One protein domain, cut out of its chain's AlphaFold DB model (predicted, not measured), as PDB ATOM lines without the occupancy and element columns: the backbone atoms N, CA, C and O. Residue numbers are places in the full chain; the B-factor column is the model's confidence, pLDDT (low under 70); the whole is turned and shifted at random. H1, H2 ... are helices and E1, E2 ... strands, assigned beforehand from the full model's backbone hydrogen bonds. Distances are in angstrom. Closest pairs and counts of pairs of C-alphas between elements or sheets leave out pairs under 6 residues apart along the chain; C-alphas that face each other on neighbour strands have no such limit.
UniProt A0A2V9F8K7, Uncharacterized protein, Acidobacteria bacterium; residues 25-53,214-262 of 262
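What this domain is: This is residues 25 to 53 and 214 to 262 of the 262 residues of an uncharacterized protein of Acidobacteria bacterium (UniProt A0A2V9F8K7). What does the model look like at first sight? A small three-stranded sheet, E4, E3 and E5, is joined at the end of E4 by a short, separate hairpin of E1 and E2, with H1 next to E2. A long loop, residues 241 to 257, leads from E4 to E5 at the opposite edge of the sheet, and H2 only grazes that sheet. What is it built of? The printed part has 78 residues with two named helices and five named strands, in the order E1, E2, H1, H2, E3, E4, E5; the class is mixed, helices and strands, and under half of the residues, 35, are in named elements. How is it shaped? Both sheets are antiparallel, the larger in the order E4, E3, E5; the whole is compact, with a radius of gyration of the C-alphas of 12.1 A, and spans 32 by 30 by 19 A.

How they stand to each other: How does the printed part begin? E1, residues 25 to 27, and E2, residues 34 to 36, form an antiparallel hairpin at 157 degrees, with N 27 and O 34 2.8 A apart, within hydrogen-bond range. What is near this hairpin? H1, residues 45 to 52, has its closest C-alpha pair with E2 at Leu 35 and Phe 45, 6.0 A. The closest C-alphas of E1 and E4, residues 235 to 240, are those of Arg 25 and Glu 240, 5.1 A. How is the larger sheet paired? E3, residues 226 to 232, and E4 are an antiparallel hairpin at 137 degrees, with N 230 and O 237 2.8 A apart. E3 and E5, residues 258 to 261, are antiparallel at 167 degrees, with N 229 and O 258 2.8 A apart. And the helices? H2, residues 216 to 219, only grazes this sheet, while H1 is not on it. In H1, 2 of 4 O i to N i+4 pairs are within hydrogen-bond range; H2 is too short for such a pair.

Where its parts are: Where does the first element begin? C-alpha 25 of E1 is at (16.199, 31.466, -15.517). Which elements are longer? From first to last C-alpha, H1 measures 11.3 A, E3 19.1 A, E4 15.8 A and E5 10.2 A. Where does the last element end? C-alpha 261 of E5 is at (33.924, 26.876, -12.027).

The domain as a whole: How large is it? The two C-alphas farthest apart, those of Glu 42 and Asn 222, are 33.4 A apart. Where is the cut? Residues 54 to 213 are not printed, and C-alphas 53 and 214 are 14.5 A apart. Which link is long? The link from E4 to E5, 17 residues, is long. Where is confidence low? The mean pLDDT of the printed part is 71.7, and residues 25 to 53 and 221 to 222 are under 70.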
ATOM      1  N   ARG A  25      16.638  32.744 -16.095       64.88
ATOM      2  CA  ARG A  25      16.199  31.466 -15.517       64.88
ATOM      3  C   ARG A  25      16.149  30.386 -16.571       64.88
ATOM      4  O   ARG A  25      15.482  30.577 -17.584       64.88
ATOM      5  N   VAL A  26      16.801  29.261 -16.308       59.81
ATOM      6  CA  VAL A  26      16.646  28.043 -17.106       59.81
ATOM      7  C   VAL A  26      15.544  27.213 -16.461       59.81
ATOM      8  O   VAL A  26      15.700  26.725 -15.347       59.81
ATOM      9  N   LEU A  27      14.396  27.111 -17.125       57.28
ATOM     10  CA  LEU A  27      13.275  26.303 -16.656       57.28
ATOM     11  C   LEU A  27      13.188  25.011 -17.467       57.28
ATOM     12  O   LEU A  27      13.292  25.068 -18.692       57.28
ATOM     13  N   PRO A  28      12.935  23.863 -16.830       52.38
ATOM     14  CA  PRO A  28      12.680  22.634 -17.560       52.38
ATOM     15  C   PRO A  28      11.387  22.768 -18.378       52.38
ATOM     16  O   PRO A  28      10.337  23.141 -17.851       52.38
ATOM     17  N   ALA A  29      11.451  22.438 -19.662       51.88
ATOM     18  CA  ALA A  29      10.296  22.118 -20.494       51.88
ATOM     19  C   ALA A  29      10.620  20.820 -21.268       51.88
ATOM     20  O   ALA A  29      11.736  20.304 -21.204       51.88
ATOM     21  N   ARG A  30       9.617  20.195 -21.889       39.38
ATOM     22  CA  ARG A  30       9.793  18.931 -22.624       39.38
ATOM     23  C   ARG A  30       9.429  19.159 -24.091       39.38
ATOM     24  O   ARG A  30       8.310  19.613 -24.324       39.38
ATOM     25  N   PRO A  31      10.301  18.833 -25.063       44.38
ATOM     26  CA  PRO A  31      11.624  18.197 -24.930       44.38
ATOM     27  C   PRO A  31      12.797  19.165 -24.633       44.38
ATOM     28  O   PRO A  31      13.920  18.695 -24.457       44.38
ATOM     29  N   ASP A  32      12.537  20.476 -24.566       49.69
ATOM     30  CA  ASP A  32      13.547  21.549 -24.504       49.69
ATOM     31  C   ASP A  32      13.409  22.414 -23.243       49.69
ATOM     32  O   ASP A  32      12.311  22.557 -22.731       49.69
ATOM     33  N   TYR A  33      14.468  23.071 -22.761       52.03
ATOM     34  CA  TYR A  33      14.379  24.035 -21.649       52.03
ATOM     35  C   TYR A  33      13.927  25.433 -22.130       52.03
ATOM     36  O   TYR A  33      14.134  25.825 -23.278       52.03
ATOM     37  N   LEU A  34      13.345  26.234 -21.232       50.22
ATOM     38  CA  LEU A  34      13.005  27.640 -21.468       50.22
ATOM     39  C   LEU A  34      14.032  28.548 -20.787       50.22
ATOM     40  O   LEU A  34      14.150  28.538 -19.563       50.22
ATOM     41  N   LEU A  35      14.738  29.377 -21.558       51.94
ATOM     42  CA  LEU A  35      15.579  30.443 -21.014       51.94
ATOM     43  C   LEU A  35      14.767  31.738 -20.898       51.94
ATOM     44  O   LEU A  35      14.473  32.383 -21.902       51.94
ATOM     45  N   ARG A  36      14.425  32.146 -19.674       56.75
ATOM     46  CA  ARG A  36      13.729  33.414 -19.420       56.75
ATOM     47  C   ARG A  36      14.729  34.542 -19.243       56.75
ATOM     48  O   ARG A  36      15.612  34.447 -18.393       56.75
ATOM     49  N   SER A  37      14.575  35.603 -20.033       50.78
ATOM     50  CA  SER A  37      15.322  36.846 -19.827       50.78
ATOM     51  C   SER A  37      14.840  37.569 -18.565       50.78
ATOM     52  O   SER A  37      13.679  37.401 -18.182       50.78
ATOM     53  N   PRO A  38      15.680  38.400 -17.926       52.09
ATOM     54  CA  PRO A  38      15.292  39.055 -16.682       52.09
ATOM     55  C   PRO A  38      14.053  39.955 -16.774       52.09
ATOM     56  O   PRO A  38      13.353  40.133 -15.779       52.09
ATOM     57  N   ASP A  39      13.757  40.472 -17.969       44.88
ATOM     58  CA  ASP A  39      12.665  41.425 -18.191       44.88
ATOM     59  C   ASP A  39      11.426  40.799 -18.847       44.88
ATOM     60  O   ASP A  39      10.450  41.501 -19.101       44.88
ATOM     61  N   SER A  40      11.429  39.492 -19.137       46.84
ATOM     62  CA  SER A  40      10.256  38.832 -19.713       46.84
ATOM     63  C   SER A  40      10.064  37.407 -19.213       46.84
ATOM     64  O   SER A  40      10.936  36.546 -19.337       46.84
ATOM     65  N   LYS A  41       8.861  37.155 -18.685       47.53
ATOM     66  CA  LYS A  41       8.420  35.842 -18.201       47.53
ATOM     67  C   LYS A  41       7.925  34.916 -19.322       47.53
ATOM     68  O   LYS A  41       7.779  33.724 -19.060       47.53
ATOM     69  N   GLU A  42       7.692  35.438 -20.530       43.78
ATOM     70  CA  GLU A  42       6.973  34.732 -21.611       43.78
ATOM     71  C   GLU A  42       7.709  34.706 -22.960       43.78
ATOM     72  O   GLU A  42       7.233  34.071 -23.892       43.78
ATOM     73  N   VAL A  43       8.876  35.349 -23.076       41.53
ATOM     74  CA  VAL A  43       9.593  35.463 -24.356       41.53
ATOM     75  C   VAL A  43      10.302  34.142 -24.731       41.53
ATOM     76  O   VAL A  43      11.172  33.696 -23.975       41.53
ATOM     77  N   PRO A  44       9.961  33.513 -25.876       44.69
ATOM     78  CA  PRO A  44      10.575  32.268 -26.343       44.69
ATOM     79  C   PRO A  44      12.070  32.410 -26.680       44.69
ATOM     80  O   PRO A  44      12.540  33.464 -27.105       44.69
ATOM     81  N   PHE A  45      12.822  31.312 -26.554       49.44
ATOM     82  CA  PHE A  45      14.272  31.224 -26.802       49.44
ATOM     83  C   PHE A  45      14.776  31.866 -28.126       49.44
ATOM     84  O   PHE A  45      15.816  32.530 -28.077       49.44
ATOM     85  N   PRO A  46      14.059  31.787 -29.271       46.25
ATOM     86  CA  PRO A  46      14.444  32.476 -30.510       46.25
ATOM     87  C   PRO A  46      14.591  34.003 -30.386       46.25
ATOM     88  O   PRO A  46      15.466  34.588 -31.014       46.25
ATOM     89  N   GLU A  47      13.792  34.658 -29.539       47.50
ATOM     90  CA  GLU A  47      13.866  36.111 -29.314       47.50
ATOM     91  C   GLU A  47      15.009  36.516 -28.369       47.50
ATOM     92  O   GLU A  47      15.445  37.668 -28.365       47.50
ATOM     93  N   VAL A  48      15.514  35.580 -27.557       52.50
ATOM     94  CA  VAL A  48      16.749  35.784 -26.789       52.50
ATOM     95  C   VAL A  48      17.945  35.602 -27.717       52.50
ATOM     96  O   VAL A  48      18.814  36.465 -27.740       52.50
ATOM     97  N   LEU A  49      17.958  34.549 -28.541       55.12
ATOM     98  CA  LEU A  49      18.986  34.320 -29.562       55.12
ATOM     99  C   LEU A  49      19.120  35.503 -30.526       55.12
ATOM    100  O   LEU A  49      20.239  35.974 -30.728       55.12
ATOM    101  N   SER A  50      18.011  36.039 -31.049       53.81
ATOM    102  CA  SER A  50      18.021  37.141 -32.024       53.81
ATOM    103  C   SER A  50      18.665  38.435 -31.502       53.81
ATOM    104  O   SER A  50      19.166  39.242 -32.286       53.81
ATOM    105  N   ARG A  51      18.712  38.626 -30.174       53.06
ATOM    106  CA  ARG A  51      19.366  39.775 -29.517       53.06
ATOM    107  C   ARG A  51      20.883  39.634 -29.388       53.06
ATOM    108  O   ARG A  51      21.567  40.645 -29.260       53.06
ATOM    109  N   TYR A  52      21.404  38.409 -29.393       52.28
ATOM    110  CA  TYR A  52      22.841  38.123 -29.240       52.28
ATOM    111  C   TYR A  52      23.497  37.662 -30.532       52.28
ATOM    112  O   TYR A  52      24.714  37.702 -30.683       52.28
ATOM    113  N   THR A  53      22.666  37.214 -31.456       55.81
ATOM    114  CA  THR A  53      23.042  36.621 -32.718       55.81
ATOM    115  C   THR A  53      22.002  37.156 -33.687       55.81
ATOM    116  O   THR A  53      20.842  36.768 -33.594       55.81
ATOM    117  N   SER A 214      27.693  24.663 -28.637       85.19
ATOM    118  CA  SER A 214      28.220  24.162 -27.365       85.19
ATOM    119  C   SER A 214      27.335  24.583 -26.196       85.19
ATOM    120  O   SER A 214      26.745  25.667 -26.178       85.19
ATOM    121  N   THR A 215      27.269  23.718 -25.195       86.94
ATOM    122  CA  THR A 215      26.444  23.885 -24.000       86.94
ATOM    123  C   THR A 215      27.308  24.008 -22.757       86.94
ATOM    124  O   THR A 215      28.505  23.717 -22.766       86.94
ATOM    125  N   LEU A 216      26.704  24.418 -21.645       88.00
ATOM    126  CA  LEU A 216      27.403  24.442 -20.365       88.00
ATOM    127  C   LEU A 216      27.862  23.040 -19.922       88.00
ATOM    128  O   LEU A 216      28.895  22.915 -19.262       88.00
ATOM    129  N   ALA A 217      27.148  21.985 -20.324       85.19
ATOM    130  CA  ALA A 217      27.504  20.594 -20.049       85.19
ATOM    131  C   ALA A 217      28.879  20.198 -20.618       85.19
ATOM    132  O   ALA A 217      29.591  19.394 -20.011       85.19
ATOM    133  N   ASP A 218      29.299  20.806 -21.733       84.44
ATOM    134  CA  ASP A 218      30.617  20.568 -22.346       84.44
ATOM    135  C   ASP A 218      31.770  20.991 -21.423       84.44
ATOM    136  O   ASP A 218      32.904  20.523 -21.547       84.44
ATOM    137  N   PHE A 219      31.454  21.844 -20.451       80.88
ATOM    138  CA  PHE A 219      32.376  22.451 -19.511       80.88
ATOM    139  C   PHE A 219      32.184  22.002 -18.068       80.88
ATOM    140  O   PHE A 219      32.971  22.392 -17.214       80.88
ATOM    141  N   SER A 220      31.162  21.204 -17.761       73.56
ATOM    142  CA  SER A 220      30.797  20.878 -16.380       73.56
ATOM    143  C   SER A 220      31.351  19.534 -15.887       73.56
ATOM    144  O   SER A 220      31.051  19.123 -14.764       73.56
ATOM    145  N   LYS A 221      32.168  18.828 -16.684       67.75
ATOM    146  CA  LYS A 221      32.704  17.509 -16.306       67.75
ATOM    147  C   LYS A 221      33.614  17.630 -15.076       67.75
ATOM    148  O   LYS A 221      34.724  18.141 -15.171       67.75
ATOM    149  N   ASN A 222      33.149  17.088 -13.947       64.75
ATOM    150  CA  ASN A 222      33.848  16.980 -12.655       64.75
ATOM    151  C   ASN A 222      33.921  18.249 -11.782       64.75
ATOM    152  O   ASN A 222      34.685  18.259 -10.815       64.75
ATOM    153  N   TYR A 223      33.127  19.288 -12.052       72.56
ATOM    154  CA  TYR A 223      33.127  20.503 -11.222       72.56
ATOM    155  C   TYR A 223      32.031  20.475 -10.157       72.56
ATOM    156  O   TYR A 223      30.897  20.076 -10.420       72.56
ATOM    157  N   ARG A 224      32.362  20.921  -8.938       77.44
ATOM    158  CA  ARG A 224      31.405  20.981  -7.818       77.44
ATOM    159  C   ARG A 224      30.548  22.239  -7.872       77.44
ATOM    160  O   ARG A 224      29.514  22.300  -7.211       77.44
ATOM    161  N   ARG A 225      30.992  23.257  -8.614       83.50
ATOM    162  CA  ARG A 225      30.267  24.513  -8.797       83.50
ATOM    163  C   ARG A 225      30.535  25.088 -10.178       83.50
ATOM    164  O   ARG A 225      31.690  25.180 -10.582       83.50
ATOM    165  N   VAL A 226      29.477  25.539 -10.845       88.31
ATOM    166  CA  VAL A 226      29.538  26.268 -12.116       88.31
ATOM    167  C   VAL A 226      28.674  27.523 -11.993       88.31
ATOM    168  O   VAL A 226      27.570  27.469 -11.456       88.31
ATOM    169  N   GLU A 227      29.196  28.655 -12.448       91.06
ATOM    170  CA  GLU A 227      28.511  29.942 -12.557       91.06
ATOM    171  C   GLU A 227      28.602  30.390 -14.017       91.06
ATOM    172  O   GLU A 227      29.697  30.464 -14.578       91.06
ATOM    173  N   LEU A 228      27.451  30.684 -14.618       92.44
ATOM    174  CA  LEU A 228      27.345  31.247 -15.958       92.44
ATOM    175  C   LEU A 228      26.822  32.681 -15.839       92.44
ATOM    176  O   LEU A 228      25.775  32.920 -15.242       92.44
ATOM    177  N   LEU A 229      27.552  33.633 -16.408       92.88
ATOM    178  CA  LEU A 229      27.146  35.027 -16.532       92.88
ATOM    179  C   LEU A 229      27.008  35.362 -18.014       92.88
ATOM    180  O   LEU A 229      27.899  35.072 -18.814       92.88
ATOM    181  N   ARG A 230      25.914  36.029 -18.357       90.19
ATOM    182  CA  ARG A 230      25.587  36.441 -19.716       90.19
ATOM    183  C   ARG A 230      25.412  37.943 -19.777       90.19
ATOM    184  O   ARG A 230      24.815  38.548 -18.888       90.19
ATOM    185  N   ARG A 231      25.912  38.560 -20.846       85.56
ATOM    186  CA  ARG A 231      25.725  39.996 -21.057       85.56
ATOM    187  C   ARG A 231      24.241  40.301 -21.276       85.56
ATOM    188  O   ARG A 231      23.609  39.694 -22.128       85.56
ATOM    189  N   TYR A 232      23.680  41.257 -20.556       79.56
ATOM    190  CA  TYR A 232      22.319  41.754 -20.708       79.56
ATOM    191  C   TYR A 232      22.332  43.266 -20.500       79.56
ATOM    192  O   TYR A 232      22.808  43.732 -19.472       79.56
ATOM    193  N   ARG A 233      21.872  44.042 -21.493       79.00
ATOM    194  CA  ARG A 233      21.907  45.520 -21.455       79.00
ATOM    195  C   ARG A 233      23.280  46.088 -21.042       79.00
ATOM    196  O   ARG A 233      23.368  46.989 -20.222       79.00
ATOM    197  N   ASN A 234      24.351  45.552 -21.631       79.50
ATOM    198  CA  ASN A 234      25.758  45.884 -21.343       79.50
ATOM    199  C   ASN A 234      26.300  45.484 -19.960       79.50
ATOM    200  O   ASN A 234      27.488  45.690 -19.716       79.50
ATOM    201  N   GLU A 235      25.513  44.821 -19.118       84.94
ATOM    202  CA  GLU A 235      25.942  44.310 -17.812       84.94
ATOM    203  C   GLU A 235      26.035  42.781 -17.810       84.94
ATOM    204  O   GLU A 235      25.436  42.120 -18.651       84.94
ATOM    205  N   LEU A 236      26.801  42.191 -16.891       88.62
ATOM    206  CA  LEU A 236      26.829  40.735 -16.715       88.62
ATOM    207  C   LEU A 236      25.727  40.312 -15.740       88.62
ATOM    208  O   LEU A 236      25.788  40.630 -14.556       88.62
ATOM    209  N   ALA A 237      24.756  39.558 -16.242       88.19
ATOM    210  CA  ALA A 237      23.665  38.984 -15.470       88.19
ATOM    211  C   ALA A 237      23.897  37.480 -15.244       88.19
ATOM    212  O   ALA A 237      24.298  36.779 -16.178       88.19
ATOM    213  N   PRO A 238      23.639  36.949 -14.038       90.94
ATOM    214  CA  PRO A 238      23.736  35.517 -13.789       90.94
ATOM    215  C   PRO A 238      22.666  34.741 -14.552       90.94
ATOM    216  O   PRO A 238      21.531  35.192 -14.701       90.94
ATOM    217  N   VAL A 239      23.038  33.550 -15.008       88.00
ATOM    218  CA  VAL A 239      22.126  32.526 -15.507       88.00
ATOM    219  C   VAL A 239      21.952  31.502 -14.390       88.00
ATOM    220  O   VAL A 239      22.916  30.863 -13.971       88.00
ATOM    221  N   GLU A 240      20.734  31.385 -13.864       87.38
ATOM    222  CA  GLU A 240      20.383  30.401 -12.840       87.38
ATOM    223  C   GLU A 240      20.478  28.992 -13.450       87.38
ATOM    224  O   GLU A 240      19.673  28.623 -14.307       87.38
ATOM    225  N   VAL A 241      21.480  28.225 -13.013       83.94
ATOM    226  CA  VAL A 241      21.747  26.841 -13.433       83.94
ATOM    227  C   VAL A 241      21.796  25.959 -12.185       83.94
ATOM    228  O   VAL A 241      22.521  26.276 -11.238       83.94
ATOM    229  N   ASP A 242      21.063  24.843 -12.182       83.38
ATOM    230  CA  ASP A 242      21.188  23.811 -11.149       83.38
ATOM    231  C   ASP A 242      22.071  22.676 -11.669       83.38
ATOM    232  O   ASP A 242      21.650  21.849 -12.466       83.38
ATOM    233  N   ILE A 243      23.303  22.591 -11.170       82.75
ATOM    234  CA  ILE A 243      24.273  21.567 -11.590       82.75
ATOM    235  C   ILE A 243      23.805  20.119 -11.357       82.75
ATOM    236  O   ILE A 243      24.418  19.198 -11.891       82.75
ATOM    237  N   ARG A 244      22.769  19.904 -10.535       82.12
ATOM    238  CA  ARG A 244      22.166  18.583 -10.299       82.12
ATOM    239  C   ARG A 244      21.075  18.245 -11.311       82.12
ATOM    240  O   ARG A 244      20.718  17.078 -11.435       82.12
ATOM    241  N   ASP A 245      20.557  19.244 -12.017       82.81
ATOM    242  CA  ASP A 245      19.589  19.076 -13.089       82.81
ATOM    243  C   ASP A 245      20.313  19.102 -14.440       82.81
ATOM    244  O   ASP A 245      20.723  20.155 -14.941       82.81
ATOM    245  N   HIS A 246      20.454  17.914 -15.036       77.88
ATOM    246  CA  HIS A 246      21.096  17.730 -16.335       77.88
ATOM    247  C   HIS A 246      20.461  18.573 -17.444       77.88
ATOM    248  O   HIS A 246      21.178  18.976 -18.358       77.88
ATOM    249  N   GLU A 247      19.166  18.893 -17.365       76.75
ATOM    250  CA  GLU A 247      18.511  19.724 -18.376       76.75
ATOM    251  C   GLU A 247      18.986  21.177 -18.307       76.75
ATOM    252  O   GLU A 247      19.166  21.814 -19.344       76.75
ATOM    253  N   THR A 248      19.291  21.702 -17.115       79.62
ATOM    254  CA  THR A 248      19.792  23.082 -17.001       79.62
ATOM    255  C   THR A 248      21.219  23.242 -17.526       79.62
ATOM    256  O   THR A 248      21.593  24.320 -17.992       79.62
ATOM    257  N   LEU A 249      22.006  22.161 -17.535       83.12
ATOM    258  CA  LEU A 249      23.348  22.136 -18.125       83.12
ATOM    259  C   LEU A 249      23.323  22.139 -19.662       83.12
ATOM    260  O   LEU A 249      24.332  22.466 -20.284       83.12
ATOM    261  N   ARG A 250      22.178  21.842 -20.291       81.25
ATOM    262  CA  ARG A 250      22.002  21.921 -21.753       81.25
ATOM    263  C   ARG A 250      21.820  23.353 -22.257       81.25
ATOM    264  O   ARG A 250      21.611  23.552 -23.452       81.25
ATOM    265  N   VAL A 251      21.920  24.354 -21.374       83.00
ATOM    266  CA  VAL A 251      21.908  25.760 -21.774       83.00
ATOM    267  C   VAL A 251      23.063  26.038 -22.759       83.00
ATOM    268  O   VAL A 251      24.223  25.749 -22.447       83.00
ATOM    269  N   PRO A 252      22.777  26.569 -23.958       84.06
ATOM    270  CA  PRO A 252      23.751  26.848 -24.986       84.06
ATOM    271  C   PRO A 252      24.517  28.094 -24.604       84.06
ATOM    272  O   PRO A 252      23.972  29.058 -24.045       84.06
ATOM    273  N   LEU A 253      25.790  28.058 -24.943       87.88
ATOM    274  CA  LEU A 253      26.690  29.172 -24.774       87.88
ATOM    275  C   LEU A 253      26.466  30.178 -25.893       87.88
ATOM    276  O   LEU A 253      26.224  29.816 -27.045       87.88
ATOM    277  N   LEU A 254      26.556  31.449 -25.532       87.31
ATOM    278  CA  LEU A 254      26.483  32.571 -26.451       87.31
ATOM    279  C   LEU A 254      27.820  33.319 -26.482       87.31
ATOM    280  O   LEU A 254      28.599  33.247 -25.522       87.31
ATOM    281  N   PRO A 255      28.100  34.055 -27.573       88.19
ATOM    282  CA  PRO A 255      29.303  34.866 -27.656       88.19
ATOM    283  C   PRO A 255      29.438  35.817 -26.454       88.19
ATOM    284  O   PRO A 255      28.523  36.566 -26.111       88.19
ATOM    285  N   GLY A 256      30.600  35.790 -25.805       90.19
ATOM    286  CA  GLY A 256      30.919  36.625 -24.648       90.19
ATOM    287  C   GLY A 256      30.411  36.120 -23.298       90.19
ATOM    288  O   GLY A 256      30.608  36.827 -22.307       90.19
ATOM    289  N   ASP A 257      29.798  34.935 -23.231       92.50
ATOM    290  CA  ASP A 257      29.455  34.309 -21.953       92.50
ATOM    291  C   ASP A 257      30.699  34.142 -21.068       92.50
ATOM    292  O   ASP A 257      31.797  33.820 -21.536       92.50
ATOM    293  N   VAL A 258      30.515  34.357 -19.766       94.81
ATOM    294  CA  VAL A 258      31.553  34.187 -18.749       94.81
ATOM    295  C   VAL A 258      31.188  33.000 -17.874       94.81
ATOM    296  O   VAL A 258      30.175  33.007 -17.180       94.81
ATOM    297  N   ILE A 259      32.048  31.995 -17.880       93.81
ATOM    298  CA  ILE A 259      31.916  30.760 -17.129       93.81
ATOM    299  C   ILE A 259      32.979  30.757 -16.031       93.81
ATOM    300  O   ILE A 259      34.174  30.936 -16.291       93.81
ATOM    301  N   LYS A 260      32.553  30.525 -14.793       91.44
ATOM    302  CA  LYS A 260      33.442  30.287 -13.655       91.44
ATOM    303  C   LYS A 260      33.118  28.933 -13.052       91.44
ATOM    304  O   LYS A 260      31.950  28.618 -12.847       91.44
ATOM    305  N   TRP A 261      34.130  28.151 -12.711       87.25
ATOM    306  CA  TRP A 261      33.924  26.876 -12.027       87.25
ATOM    307  C   TRP A 261      34.974  26.614 -10.954       87.25
ATOM    308  O   TRP A 261      36.066  27.187 -10.983       87.25
ATOM    309  N   ARG A 262      34.621  25.760  -9.989       74.38
ATOM    310  CA  ARG A 262      35.480  25.308  -8.887       74.38
ATOM    311  C   ARG A 262      35.267  23.829  -8.586       74.38
ATOM    312  O   ARG A 262      34.126  23.332  -8.760       74.38
TER     313      ARG A 262